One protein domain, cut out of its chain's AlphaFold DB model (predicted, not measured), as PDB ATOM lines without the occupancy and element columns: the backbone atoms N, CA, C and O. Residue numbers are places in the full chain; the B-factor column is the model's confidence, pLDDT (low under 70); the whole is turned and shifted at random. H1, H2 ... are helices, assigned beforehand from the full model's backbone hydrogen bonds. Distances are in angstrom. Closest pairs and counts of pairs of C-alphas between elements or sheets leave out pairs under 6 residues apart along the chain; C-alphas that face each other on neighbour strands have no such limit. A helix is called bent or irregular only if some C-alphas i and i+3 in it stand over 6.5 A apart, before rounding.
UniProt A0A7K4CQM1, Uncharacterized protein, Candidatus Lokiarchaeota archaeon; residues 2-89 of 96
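This is residues 2 to 89 of the 96 residues of an uncharacterized protein of Candidatus Lokiarchaeota archaeon (UniProt A0A7K4CQM1). Five helices fold back and forth as a small bundle: the three long ones, H1, H4 and H5, run side by side with H4 between the other two, and the shorter H2 and H3 pack over one side. The printed part has 88 residues, all helix by class, in the order H1 to H5, with no named strand. It is compact, with a radius of gyration of the C-alphas of 11.9 A and spans of 35 by 30 by 19 A.

Begin with H1, residues 2 to 16: it touches H2, residues 23 to 32, closest at the C-alphas of Ala 8 and Ala 32, 5.3 A, a hairpin at a shallow 22 degrees. H2 touches H3, residues 39 to 47, opposite ways at a steep tilt of 36 degrees, only just steep, with C-alphas 23 and 46 closest at 6.1 A. H4, residues 50 to 67, touches H1 at 9 degrees, shallow and opposite ways, with C-alphas 16 and 54 closest at 5.9 A. With residues 53 to 57 alone H4 touches H3, C-alphas 45 and 53 being closest at 5.6 A. With residues 59 to 67 alone it touches H5, residues 72 to 87, closest at C-alphas 67 and 75, 4.6 A. H1 and H5 are apart. Every O i to N i+4 pair is within hydrogen-bond range in H1, H2, H3 and H5, and 11 of 14 in H4.

Find C-alpha 2 at (1.307, -44.900, -4.214), where H1 begins its 21.2 A. H4, 24.0 A long, has a kink of 29 degrees near residue 61 and is irregular: C-alphas 62 and 65 are 7.3 A apart. H5, 22.3 A, ends at C-alpha 87, (25.074, -32.575, 8.832).

The farthest C-alphas, of Glu 19 and Lys 73, are 35.6 A apart. The printed part has no cut and no long link. Look for pLDDT under 70 at residues 2, 37 and 88 to 89.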
ATOM      1  N   ALA A   2       2.119 -46.110  -4.390       62.47
ATOM      2  CA  ALA A   2       1.307 -44.900  -4.214       62.47
ATOM      3  C   ALA A   2       0.794 -44.689  -2.774       62.47
ATOM      4  O   ALA A   2       0.808 -43.561  -2.296       62.47
ATOM      5  N   ASP A   3       0.428 -45.758  -2.060       77.31
ATOM      6  CA  ASP A   3      -0.118 -45.658  -0.697       77.31
ATOM      7  C   ASP A   3       0.904 -45.134   0.322       77.31
ATOM      8  O   ASP A   3       0.574 -44.290   1.144       77.31
ATOM      9  N   ARG A   4       2.172 -45.562   0.218       78.25
ATOM     10  CA  ARG A   4       3.244 -45.099   1.119       78.25
ATOM     11  C   ARG A   4       3.672 -43.666   0.840       78.25
ATOM     12  O   ARG A   4       3.990 -42.934   1.765       78.25
ATOM     13  N   GLU A   5       3.698 -43.266  -0.431       84.31
ATOM     14  CA  GLU A   5       3.997 -41.873  -0.774       84.31
ATOM     15  C   GLU A   5       2.887 -40.941  -0.292       84.31
ATOM     16  O   GLU A   5       3.172 -39.867   0.235       84.31
ATOM     17  N   HIS A   6       1.630 -41.365  -0.431       86.75
ATOM     18  CA  HIS A   6       0.496 -40.625   0.102       86.75
ATOM     19  C   HIS A   6       0.588 -40.484   1.627       86.75
ATOM     20  O   HIS A   6       0.569 -39.361   2.122       86.75
ATOM     21  N   GLU A   7       0.807 -41.588   2.345       88.25
ATOM     22  CA  GLU A   7       0.990 -41.607   3.801       88.25
ATOM     23  C   GLU A   7       2.141 -40.694   4.257       88.25
ATOM     24  O   GLU A   7       1.960 -39.848   5.133       88.25
ATOM     25  N   ALA A   8       3.312 -40.782   3.617       87.69
ATOM     26  CA  ALA A   8       4.452 -39.929   3.944       87.69
ATOM     27  C   ALA A   8       4.140 -38.436   3.736       87.69
ATOM     28  O   ALA A   8       4.510 -37.601   4.563       87.69
ATOM     29  N   ARG A   9       3.426 -38.087   2.658       87.75
ATOM     30  CA  ARG A   9       2.995 -36.705   2.392       87.75
ATOM     31  C   ARG A   9       1.960 -36.218   3.404       87.75
ATOM     32  O   ARG A   9       2.013 -35.053   3.795       87.75
ATOM     33  N   GLU A  10       1.043 -37.077   3.842       91.75
ATOM     34  CA  GLU A  10       0.078 -36.739   4.893       91.75
ATOM     35  C   GLU A  10       0.774 -36.477   6.234       91.75
ATOM     36  O   GLU A  10       0.475 -35.472   6.883       91.75
ATOM     37  N   LEU A  11       1.755 -37.303   6.608       90.50
ATOM     38  CA  LEU A  11       2.563 -37.111   7.818       90.50
ATOM     39  C   LEU A  11       3.393 -35.821   7.753       90.50
ATOM     40  O   LEU A  11       3.388 -35.040   8.702       90.50
ATOM     41  N   ILE A  12       4.021 -35.536   6.608       89.50
ATOM     42  CA  ILE A  12       4.719 -34.266   6.345       89.50
ATOM     43  C   ILE A  12       3.769 -33.072   6.518       89.50
ATOM     44  O   ILE A  12       4.104 -32.086   7.181       89.50
ATOM     45  N   ALA A  13       2.568 -33.146   5.942       90.31
ATOM     46  CA  ALA A  13       1.578 -32.079   6.035       90.31
ATOM     47  C   ALA A  13       1.051 -31.898   7.467       90.31
ATOM     48  O   ALA A  13       0.831 -30.764   7.897       90.31
ATOM     49  N   ALA A  14       0.862 -32.993   8.206       89.25
ATOM     50  CA  ALA A  14       0.502 -32.959   9.617       89.25
ATOM     51  C   ALA A  14       1.609 -32.296  10.446       89.25
ATOM     52  O   ALA A  14       1.318 -31.399  11.236       89.25
ATOM     53  N   PHE A  15       2.873 -32.650  10.198       87.06
ATOM     54  CA  PHE A  15       4.016 -32.103  10.922       87.06
ATOM     55  C   PHE A  15       4.194 -30.596  10.687       87.06
ATOM     56  O   PHE A  15       4.372 -29.847  11.644       87.06
ATOM     57  N   LYS A  16       4.030 -30.115   9.444       86.62
ATOM     58  CA  LYS A  16       4.054 -28.673   9.104       86.62
ATOM     59  C   LYS A  16       2.985 -27.843   9.824       86.62
ATOM     60  O   LYS A  16       3.125 -26.633   9.985       86.62
ATOM     61  N   ARG A  17       1.871 -28.459  10.232       88.50
ATOM     62  CA  ARG A  17       0.793 -27.758  10.952       88.50
ATOM     63  C   ARG A  17       1.086 -27.598  12.440       88.50
ATOM     64  O   ARG A  17       0.384 -26.837  13.103       88.50
ATOM     65  N   LEU A  18       2.091 -28.291  12.970       86.75
ATOM     66  CA  LEU A  18       2.406 -28.242  14.387       86.75
ATOM     67  C   LEU A  18       3.060 -26.911  14.778       86.75
ATOM     68  O   LEU A  18       4.018 -26.439  14.170       86.75
ATOM     69  N   GLU A  19       2.570 -26.317  15.864       83.94
ATOM     70  CA  GLU A  19       3.200 -25.148  16.492       83.94
ATOM     71  C   GLU A  19       4.463 -25.537  17.281       83.94
ATOM     72  O   GLU A  19       5.427 -24.777  17.320       83.94
ATOM     73  N   ALA A  20       4.512 -26.759  17.821       82.38
ATOM     74  CA  ALA A  20       5.609 -27.309  18.624       82.38
ATOM     75  C   ALA A  20       6.148 -28.618  18.011       82.38
ATOM     76  O   ALA A  20       5.443 -29.232  17.208       82.38
ATOM     77  N   PRO A  21       7.398 -29.026  18.289       81.12
ATOM     78  CA  PRO A  21       7.921 -30.314  17.832       81.12
ATOM     79  C   PRO A  21       7.127 -31.473  18.444       81.12
ATOM     80  O   PRO A  21       6.805 -31.451  19.630       81.12
ATOM     81  N   ASP A  22       6.824 -32.481  17.626       86.44
ATOM     82  CA  ASP A  22       6.227 -33.744  18.065       86.44
ATOM     83  C   ASP A  22       7.174 -34.877  17.675       86.44
ATOM     84  O   ASP A  22       7.364 -35.178  16.494       86.44
ATOM     85  N   GLU A  23       7.816 -35.472  18.679       84.50
ATOM     86  CA  GLU A  23       8.814 -36.514  18.456       84.50
ATOM     87  C   GLU A  23       8.218 -37.747  17.789       84.50
ATOM     88  O   GLU A  23       8.842 -38.339  16.911       84.50
ATOM     89  N   ARG A  24       6.999 -38.112  18.190       86.94
ATOM     90  CA  ARG A  24       6.339 -39.309  17.698       86.94
ATOM     91  C   ARG A  24       5.951 -39.127  16.238       86.94
ATOM     92  O   ARG A  24       6.191 -40.029  15.442       86.94
ATOM     93  N   LEU A  25       5.414 -37.963  15.877       87.44
ATOM     94  CA  LEU A  25       5.064 -37.673  14.488       87.44
ATOM     95  C   LEU A  25       6.310 -37.579  13.594       87.44
ATOM     96  O   LEU A  25       6.269 -38.022  12.448       87.44
ATOM     97  N   ALA A  26       7.426 -37.047  14.107       86.50
ATOM     98  CA  ALA A  26       8.699 -37.063  13.387       86.50
ATOM     99  C   ALA A  26       9.175 -38.501  13.120       86.50
ATOM    100  O   ALA A  26       9.540 -38.828  11.992       86.50
ATOM    101  N   ASP A  27       9.128 -39.370  14.131       86.69
ATOM    102  CA  ASP A  27       9.555 -40.765  14.003       86.69
ATOM    103  C   ASP A  27       8.619 -41.561  13.063       86.69
ATOM    104  O   ASP A  27       9.098 -42.318  12.216       86.69
ATOM    105  N   GLU A  28       7.299 -41.342  13.144       89.31
ATOM    106  CA  GLU A  28       6.299 -41.917  12.226       89.31
ATOM    107  C   GLU A  28       6.546 -41.460  10.775       89.31
ATOM    108  O   GLU A  28       6.566 -42.286   9.858       89.31
ATOM    109  N   MET A  29       6.828 -40.170  10.558       89.62
ATOM    110  CA  MET A  29       7.167 -39.617   9.243       89.62
ATOM    111  C   MET A  29       8.442 -40.248   8.662       89.62
ATOM    112  O   MET A  29       8.452 -40.667   7.504       89.62
ATOM    113  N   LEU A  30       9.514 -40.358   9.453       87.69
ATOM    114  CA  LEU A  30      10.773 -40.974   9.013       87.69
ATOM    115  C   LEU A  30      10.608 -42.464   8.690       87.69
ATOM    116  O   LEU A  30      11.181 -42.959   7.714       87.69
ATOM    117  N   ALA A  31       9.796 -43.180   9.469       88.69
ATOM    118  CA  ALA A  31       9.474 -44.576   9.200       88.69
ATOM    119  C   ALA A  31       8.693 -44.738   7.887       88.69
ATOM    120  O   ALA A  31       9.036 -45.609   7.081       88.69
ATOM    121  N   ALA A  32       7.705 -43.872   7.628       88.00
ATOM    122  CA  ALA A  32       6.939 -43.870   6.381       88.00
ATOM    123  C   ALA A  32       7.821 -43.594   5.151       88.00
ATOM    124  O   ALA A  32       7.605 -44.176   4.089       88.00
ATOM    125  N   LEU A  33       8.869 -42.780   5.314       86.38
ATOM    126  CA  LEU A  33       9.883 -42.502   4.292       86.38
ATOM    127  C   LEU A  33      10.898 -43.638   4.084       86.38
ATOM    128  O   LEU A  33      11.774 -43.530   3.231       86.38
ATOM    129  N   GLY A  34      10.803 -44.733   4.844       84.50
ATOM    130  CA  GLY A  34      11.741 -45.851   4.749       84.50
ATOM    131  C   GLY A  34      13.123 -45.547   5.336       84.50
ATOM    132  O   GLY A  34      14.068 -46.291   5.073       84.50
ATOM    133  N   ILE A  35      13.234 -44.493   6.148       82.94
ATOM    134  CA  ILE A  35      14.454 -44.094   6.863       82.94
ATOM    135  C   ILE A  35      14.240 -44.067   8.391       82.94
ATOM    136  O   ILE A  35      14.561 -43.070   9.041       82.94
ATOM    137  N   PRO A  36      13.712 -45.146   9.008       74.69
ATOM    138  CA  PRO A  36      13.589 -45.202  10.461       74.69
ATOM    139  C   PRO A  36      14.981 -45.104  11.106       74.69
ATOM    140  O   PRO A  36      15.911 -45.802  10.702       74.69
ATOM    141  N   GLY A  37      15.132 -44.237  12.109       67.69
ATOM    142  CA  GLY A  37      16.402 -44.060  12.826       67.69
ATOM    143  C   GLY A  37      17.382 -43.077  12.182       67.69
ATOM    144  O   GLY A  37      18.569 -43.103  12.499       67.69
ATOM    145  N   PHE A  38      16.906 -42.204  11.294       79.38
ATOM    146  CA  PHE A  38      17.700 -41.095  10.774       79.38
ATOM    147  C   PHE A  38      17.889 -40.019  11.857       79.38
ATOM    148  O   PHE A  38      17.107 -39.072  11.963       79.38
ATOM    149  N   TYR A  39      18.882 -40.235  12.725       73.19
ATOM    150  CA  TYR A  39      19.043 -39.504  13.984       73.19
ATOM    151  C   TYR A  39      19.204 -37.997  13.781       73.19
ATOM    152  O   TYR A  39      18.601 -37.231  14.526       73.19
ATOM    153  N   GLU A  40      19.943 -37.566  12.759       74.31
ATOM    154  CA  GLU A  40      20.177 -36.141  12.509       74.31
ATOM    155  C   GLU A  40      18.899 -35.404  12.114       74.31
ATOM    156  O   GLU A  40      18.530 -34.419  12.752       74.31
ATOM    157  N   VAL A  41      18.154 -35.935  11.139       77.38
ATOM    158  CA  VAL A  41      16.858 -35.372  10.725       77.38
ATOM    159  C   VAL A  41      15.859 -35.433  11.878       77.38
ATOM    160  O   VAL A  41      15.168 -34.453  12.147       77.38
ATOM    161  N   GLY A  42      15.804 -36.549  12.610       79.81
ATOM    162  CA  GLY A  42      14.947 -36.675  13.789       79.81
ATOM    163  C   GLY A  42      15.285 -35.637  14.861       79.81
ATOM    164  O   GLY A  42      14.395 -34.955  15.359       79.81
ATOM    165  N   SER A  43      16.566 -35.462  15.182       80.00
ATOM    166  CA  SER A  43      17.062 -34.470  16.142       80.00
ATOM    167  C   SER A  43      16.746 -33.042  15.689       80.00
ATOM    168  O   SER A  43      16.249 -32.239  16.480       80.00
ATOM    169  N   ALA A  44      16.926 -32.742  14.402       78.19
ATOM    170  CA  ALA A  44      16.606 -31.448  13.809       78.19
ATOM    171  C   ALA A  44      15.128 -31.111  13.983       78.19
ATOM    172  O   ALA A  44      14.765 -30.068  14.519       78.19
ATOM    173  N   LEU A  45      14.253 -32.040  13.613       79.94
ATOM    174  CA  LEU A  45      12.811 -31.856  13.724       79.94
ATOM    175  C   LEU A  45      12.342 -31.683  15.178       79.94
ATOM    176  O   LEU A  45      11.287 -31.090  15.399       79.94
ATOM    177  N   LYS A  46      13.126 -32.154  16.155       79.75
ATOM    178  CA  LYS A  46      12.843 -32.050  17.594       79.75
ATOM    179  C   LYS A  46      13.403 -30.769  18.232       79.75
ATOM    180  O   LYS A  46      12.776 -30.236  19.143       79.75
ATOM    181  N   LYS A  47      14.546 -30.260  17.759       77.88
ATOM    182  CA  LYS A  47      15.252 -29.101  18.347       77.88
ATOM    183  C   LYS A  47      14.954 -27.763  17.664       77.88
ATOM    184  O   LYS A  47      15.042 -26.720  18.304       77.88
ATOM    185  N   LEU A  48      14.616 -27.780  16.376       78.56
ATOM    186  CA  LEU A  48      14.491 -26.573  15.561       78.56
ATOM    187  C   LEU A  48      13.229 -25.751  15.883       78.56
ATOM    188  O   LEU A  48      12.164 -26.280  16.223       78.56
ATOM    189  N   SER A  49      13.318 -24.429  15.699       83.00
ATOM    190  CA  SER A  49      12.151 -23.539  15.779       83.00
ATOM    191  C   SER A  49      11.137 -23.856  14.672       83.00
ATOM    192  O   SER A  49      11.458 -24.513  13.686       83.00
ATOM    193  N   LYS A  50       9.888 -23.377  14.778       83.19
ATOM    194  CA  LYS A  50       8.853 -23.627  13.750       83.19
ATOM    195  C   LYS A  50       9.321 -23.277  12.329       83.19
ATOM    196  O   LYS A  50       9.166 -24.082  11.421       83.19
ATOM    197  N   LYS A  51       9.956 -22.115  12.157       82.50
ATOM    198  CA  LYS A  51      10.461 -21.654  10.853       82.50
ATOM    199  C   LYS A  51      11.510 -22.605  10.270       82.50
ATOM    200  O   LYS A  51      11.542 -22.839   9.066       82.50
ATOM    201  N   GLU A  52      12.377 -23.130  11.122       81.88
ATOM    202  CA  GLU A  52      13.454 -24.035  10.730       81.88
ATOM    203  C   GLU A  52      12.942 -25.455  10.500       81.88
ATOM    204  O   GLU A  52      13.369 -26.102   9.552       81.88
ATOM    205  N   ARG A  53      11.964 -25.909  11.292       85.25
ATOM    206  CA  ARG A  53      11.243 -27.161  11.043       85.25
ATOM    207  C   ARG A  53      10.513 -27.119   9.709       85.25
ATOM    208  O   ARG A  53      10.641 -28.059   8.939       85.25
ATOM    209  N   ASP A  54       9.824 -26.027   9.385       84.88
ATOM    210  CA  ASP A  54       9.161 -25.873   8.086       84.88
ATOM    211  C   ASP A  54      10.162 -25.978   6.924       84.88
ATOM    212  O   ASP A  54       9.878 -26.634   5.918       84.88
ATOM    213  N   ALA A  55      11.353 -25.386   7.078       84.31
ATOM    214  CA  ALA A  55      12.432 -25.489   6.100       84.31
ATOM    215  C   ALA A  55      13.002 -26.917   6.008       84.31
ATOM    216  O   ALA A  55      13.106 -27.459   4.908       84.31
ATOM    217  N   ALA A  56      13.303 -27.550   7.142       84.06
ATOM    218  CA  ALA A  56      13.807 -28.920   7.220       84.06
ATOM    219  C   ALA A  56      12.822 -29.922   6.599       84.06
ATOM    220  O   ALA A  56      13.199 -30.773   5.795       84.06
ATOM    221  N   VAL A  57      11.531 -29.785   6.896       86.12
ATOM    222  CA  VAL A  57      10.487 -30.641   6.325       86.12
ATOM    223  C   VAL A  57      10.325 -30.382   4.829       86.12
ATOM    224  O   VAL A  57      10.121 -31.325   4.069       86.12
ATOM    225  N   ALA A  58      10.441 -29.132   4.371       87.19
ATOM    226  CA  ALA A  58      10.436 -28.832   2.941       87.19
ATOM    227  C   ALA A  58      11.629 -29.469   2.207       87.19
ATOM    228  O   ALA A  58      11.465 -29.884   1.062       87.19
ATOM    229  N   MET A  59      12.795 -29.590   2.852       86.31
ATOM    230  CA  MET A  59      13.927 -30.346   2.305       86.31
ATOM    231  C   MET A  59      13.595 -31.836   2.227       86.31
ATOM    232  O   MET A  59      13.674 -32.408   1.146       86.31
ATOM    233  N   VAL A  60      13.135 -32.451   3.324       87.56
ATOM    234  CA  VAL A  60      12.725 -33.870   3.356       87.56
ATOM    235  C   VAL A  60      11.696 -34.183   2.262       87.56
ATOM    236  O   VAL A  60      11.824 -35.188   1.560       87.56
ATOM    237  N   GLU A  61      10.719 -33.295   2.056       89.56
ATOM    238  CA  GLU A  61       9.674 -33.436   1.037       89.56
ATOM    239  C   GLU A  61      10.234 -33.553  -0.396       89.56
ATOM    240  O   GLU A  61       9.677 -34.279  -1.222       89.56
ATOM    241  N   GLN A  62      11.364 -32.902  -0.694       89.94
ATOM    242  CA  GLN A  62      12.017 -32.984  -2.008       89.94
ATOM    243  C   GLN A  62      12.648 -34.356  -2.268       89.94
ATOM    244  O   GLN A  62      12.724 -34.786  -3.420       89.94
ATOM    245  N   PHE A  63      13.068 -35.061  -1.215       89.50
ATOM    246  CA  PHE A  63      13.716 -36.369  -1.327       89.50
ATOM    247  C   PHE A  63      12.732 -37.541  -1.286       89.50
ATOM    248  O   PHE A  63      13.130 -38.657  -1.620       89.50
ATOM    249  N   VAL A  64      11.448 -37.313  -0.975       89.62
ATOM    250  CA  VAL A  64      10.399 -38.355  -0.923       89.62
ATOM    251  C   VAL A  64      10.391 -39.267  -2.157       89.62
ATOM    252  O   VAL A  64      10.418 -40.484  -1.970       89.62
ATOM    253  N   PRO A  65      10.430 -38.755  -3.407       88.75
ATOM    254  CA  PRO A  65      10.410 -39.622  -4.588       88.75
ATOM    255  C   PRO A  65      11.640 -40.535  -4.677       88.75
ATOM    256  O   PRO A  65      11.553 -41.655  -5.177       88.75
ATOM    257  N   GLY A  66      12.792 -40.065  -4.188       89.12
ATOM    258  CA  GLY A  66      14.024 -40.845  -4.131       89.12
ATOM    259  C   GLY A  66      14.002 -41.876  -3.003       89.12
ATOM    260  O   GLY A  66      14.308 -43.041  -3.242       89.12
ATOM    261  N   LEU A  67      13.572 -41.472  -1.804       87.69
ATOM    262  CA  LEU A  67      13.477 -42.317  -0.605       87.69
ATOM    263  C   LEU A  67      12.445 -43.445  -0.743       87.69
ATOM    264  O   LEU A  67      12.634 -44.535  -0.208       87.69
ATOM    265  N   LEU A  68      11.375 -43.209  -1.501       88.12
ATOM    266  CA  LEU A  68      10.330 -44.198  -1.767       88.12
ATOM    267  C   LEU A  68      10.496 -44.917  -3.109       88.12
ATOM    268  O   LEU A  68       9.649 -45.732  -3.480       88.12
ATOM    269  N   SER A  69      11.586 -44.649  -3.833       86.31
ATOM    270  CA  SER A  69      11.876 -45.319  -5.095       86.31
ATOM    271  C   SER A  69      12.033 -46.829  -4.899       86.31
ATOM    272  O   SER A  69      12.650 -47.300  -3.944       86.31
ATOM    273  N   GLY A  70      11.530 -47.620  -5.850       84.06
ATOM    274  CA  GLY A  70      11.814 -49.057  -5.897       84.06
ATOM    275  C   GLY A  70      13.295 -49.373  -6.140       84.06
ATOM    276  O   GLY A  70      13.753 -50.456  -5.781       84.06
ATOM    277  N   ASP A  71      14.046 -48.425  -6.705       89.69
ATOM    278  CA  ASP A  71      15.478 -48.549  -6.970       89.69
ATOM    279  C   ASP A  71      16.294 -48.283  -5.694       89.69
ATOM    280  O   ASP A  71      16.230 -47.209  -5.094       89.69
ATOM    281  N   GLU A  72      17.072 -49.282  -5.284       88.06
ATOM    282  CA  GLU A  72      17.966 -49.222  -4.128       88.06
ATOM    283  C   GLU A  72      19.025 -48.122  -4.264       88.06
ATOM    284  O   GLU A  72      19.246 -47.376  -3.314       88.06
ATOM    285  N   LYS A  73      19.598 -47.923  -5.460       90.00
ATOM    286  CA  LYS A  73      20.612 -46.880  -5.681       90.00
ATOM    287  C   LYS A  73      20.023 -45.483  -5.549       90.00
ATOM    288  O   LYS A  73      20.666 -44.586  -5.007       90.00
ATOM    289  N   ALA A  74      18.804 -45.290  -6.052       87.81
ATOM    290  CA  ALA A  74      18.094 -44.021  -5.921       87.81
ATOM    291  C   ALA A  74      17.759 -43.723  -4.451       87.81
ATOM    292  O   ALA A  74      17.940 -42.588  -4.010       87.81
ATOM    293  N   ARG A  75      17.349 -44.749  -3.690       88.81
ATOM    294  CA  ARG A  75      17.096 -44.644  -2.246       88.81
ATOM    295  C   ARG A  75      18.345 -44.289  -1.457       88.81
ATOM    296  O   ARG A  75      18.313 -43.336  -0.686       88.81
ATOM    297  N   GLU A  76      19.442 -45.013  -1.660       88.75
ATOM    298  CA  GLU A  76      20.706 -44.732  -0.972       88.75
ATOM    299  C   GLU A  76      21.237 -43.338  -1.303       88.75
ATOM    300  O   GLU A  76      21.673 -42.620  -0.405       88.75
ATOM    301  N   LYS A  77      21.146 -42.920  -2.572       90.69
ATOM    302  CA  LYS A  77      21.543 -41.571  -2.980       90.69
ATOM    303  C   LYS A  77      20.693 -40.505  -2.291       90.69
ATOM    304  O   LYS A  77      21.251 -39.588  -1.706       90.69
ATOM    305  N   ALA A  78      19.367 -40.634  -2.328       90.44
ATOM    306  CA  ALA A  78      18.466 -39.678  -1.685       90.44
ATOM    307  C   ALA A  78      18.698 -39.601  -0.172       90.44
ATOM    308  O   ALA A  78      18.702 -38.514   0.393       90.44
ATOM    309  N   ARG A  79      18.947 -40.746   0.469       86.81
ATOM    310  CA  ARG A  79      19.276 -40.824   1.892       86.81
ATOM    311  C   ARG A  79      20.591 -40.113   2.212       86.81
ATOM    312  O   ARG A  79      20.633 -39.347   3.162       86.81
ATOM    313  N   ARG A  80      21.642 -40.347   1.424       86.88
ATOM    314  CA  ARG A  80      22.959 -39.725   1.618       86.88
ATOM    315  C   ARG A  80      22.939 -38.219   1.361       86.88
ATOM    316  O   ARG A  80      23.552 -37.471   2.110       86.88
ATOM    317  N   ASP A  81      22.249 -37.790   0.308       88.44
ATOM    318  CA  ASP A  81      22.093 -36.369  -0.012       88.44
ATOM    319  C   ASP A  81      21.294 -35.654   1.089       88.44
ATOM    320  O   ASP A  81      21.626 -34.529   1.453       88.44
ATOM    321  N   LEU A  82      20.270 -36.315   1.647       86.38
ATOM    322  CA  LEU A  82      19.526 -35.808   2.796       86.38
ATOM    323  C   LEU A  82      20.404 -35.729   4.054       86.38
ATOM    324  O   LEU A  82      20.334 -34.726   4.747       86.38
ATOM    325  N   ASP A  83      21.232 -36.741   4.329       82.94
ATOM    326  CA  ASP A  83      22.174 -36.744   5.465       82.94
ATOM    327  C   ASP A  83      23.105 -35.538   5.410       82.94
ATOM    328  O   ASP A  83      23.120 -34.721   6.321       82.94
ATOM    329  N   ALA A  84      23.788 -35.362   4.276       83.56
ATOM    330  CA  ALA A  84      24.750 -34.283   4.087       83.56
ATOM    331  C   ALA A  84      24.112 -32.894   4.266       83.56
ATOM    332  O   ALA A  84      24.747 -31.978   4.773       83.56
ATOM    333  N   LEU A  85      22.841 -32.736   3.872       80.75
ATOM    334  CA  LEU A  85      22.109 -31.484   4.070       80.75
ATOM    335  C   LEU A  85      21.803 -31.188   5.540       80.75
ATOM    336  O   LEU A  85      21.677 -30.015   5.885       80.75
ATOM    337  N   PHE A  86      21.637 -32.215   6.374       76.19
ATOM    338  CA  PHE A  86      21.370 -32.057   7.802       76.19
ATOM    339  C   PHE A  86      22.667 -31.989   8.625       76.19
ATOM    340  O   PHE A  86      22.716 -31.170   9.540       76.19
ATOM    341  N   GLU A  87      23.730 -32.700   8.235       72.75
ATOM    342  CA  GLU A  87      25.074 -32.575   8.832       72.75
ATOM    343  C   GLU A  87      25.607 -31.132   8.724       72.75
ATOM    344  O   GLU A  87      26.234 -30.613   9.651       72.75
ATOM    345  N   ASP A  88      25.317 -30.450   7.608       67.75
ATOM    346  CA  ASP A  88      25.730 -29.063   7.356       67.75
ATOM    347  C   ASP A  88      24.908 -28.013   8.135       67.75
ATOM    348  O   ASP A  88      25.222 -26.821   8.070       67.75
ATOM    349  N   ILE A  89      23.863 -28.401   8.886       65.94
ATOM    350  CA  ILE A  89      23.077 -27.459   9.698       65.94
ATOM    351  C   ILE A  89      23.859 -27.147  10.987       65.94
ATOM    352  O   ILE A  89      23.916 -27.982  11.892       65.94
TER     353      ILE A  89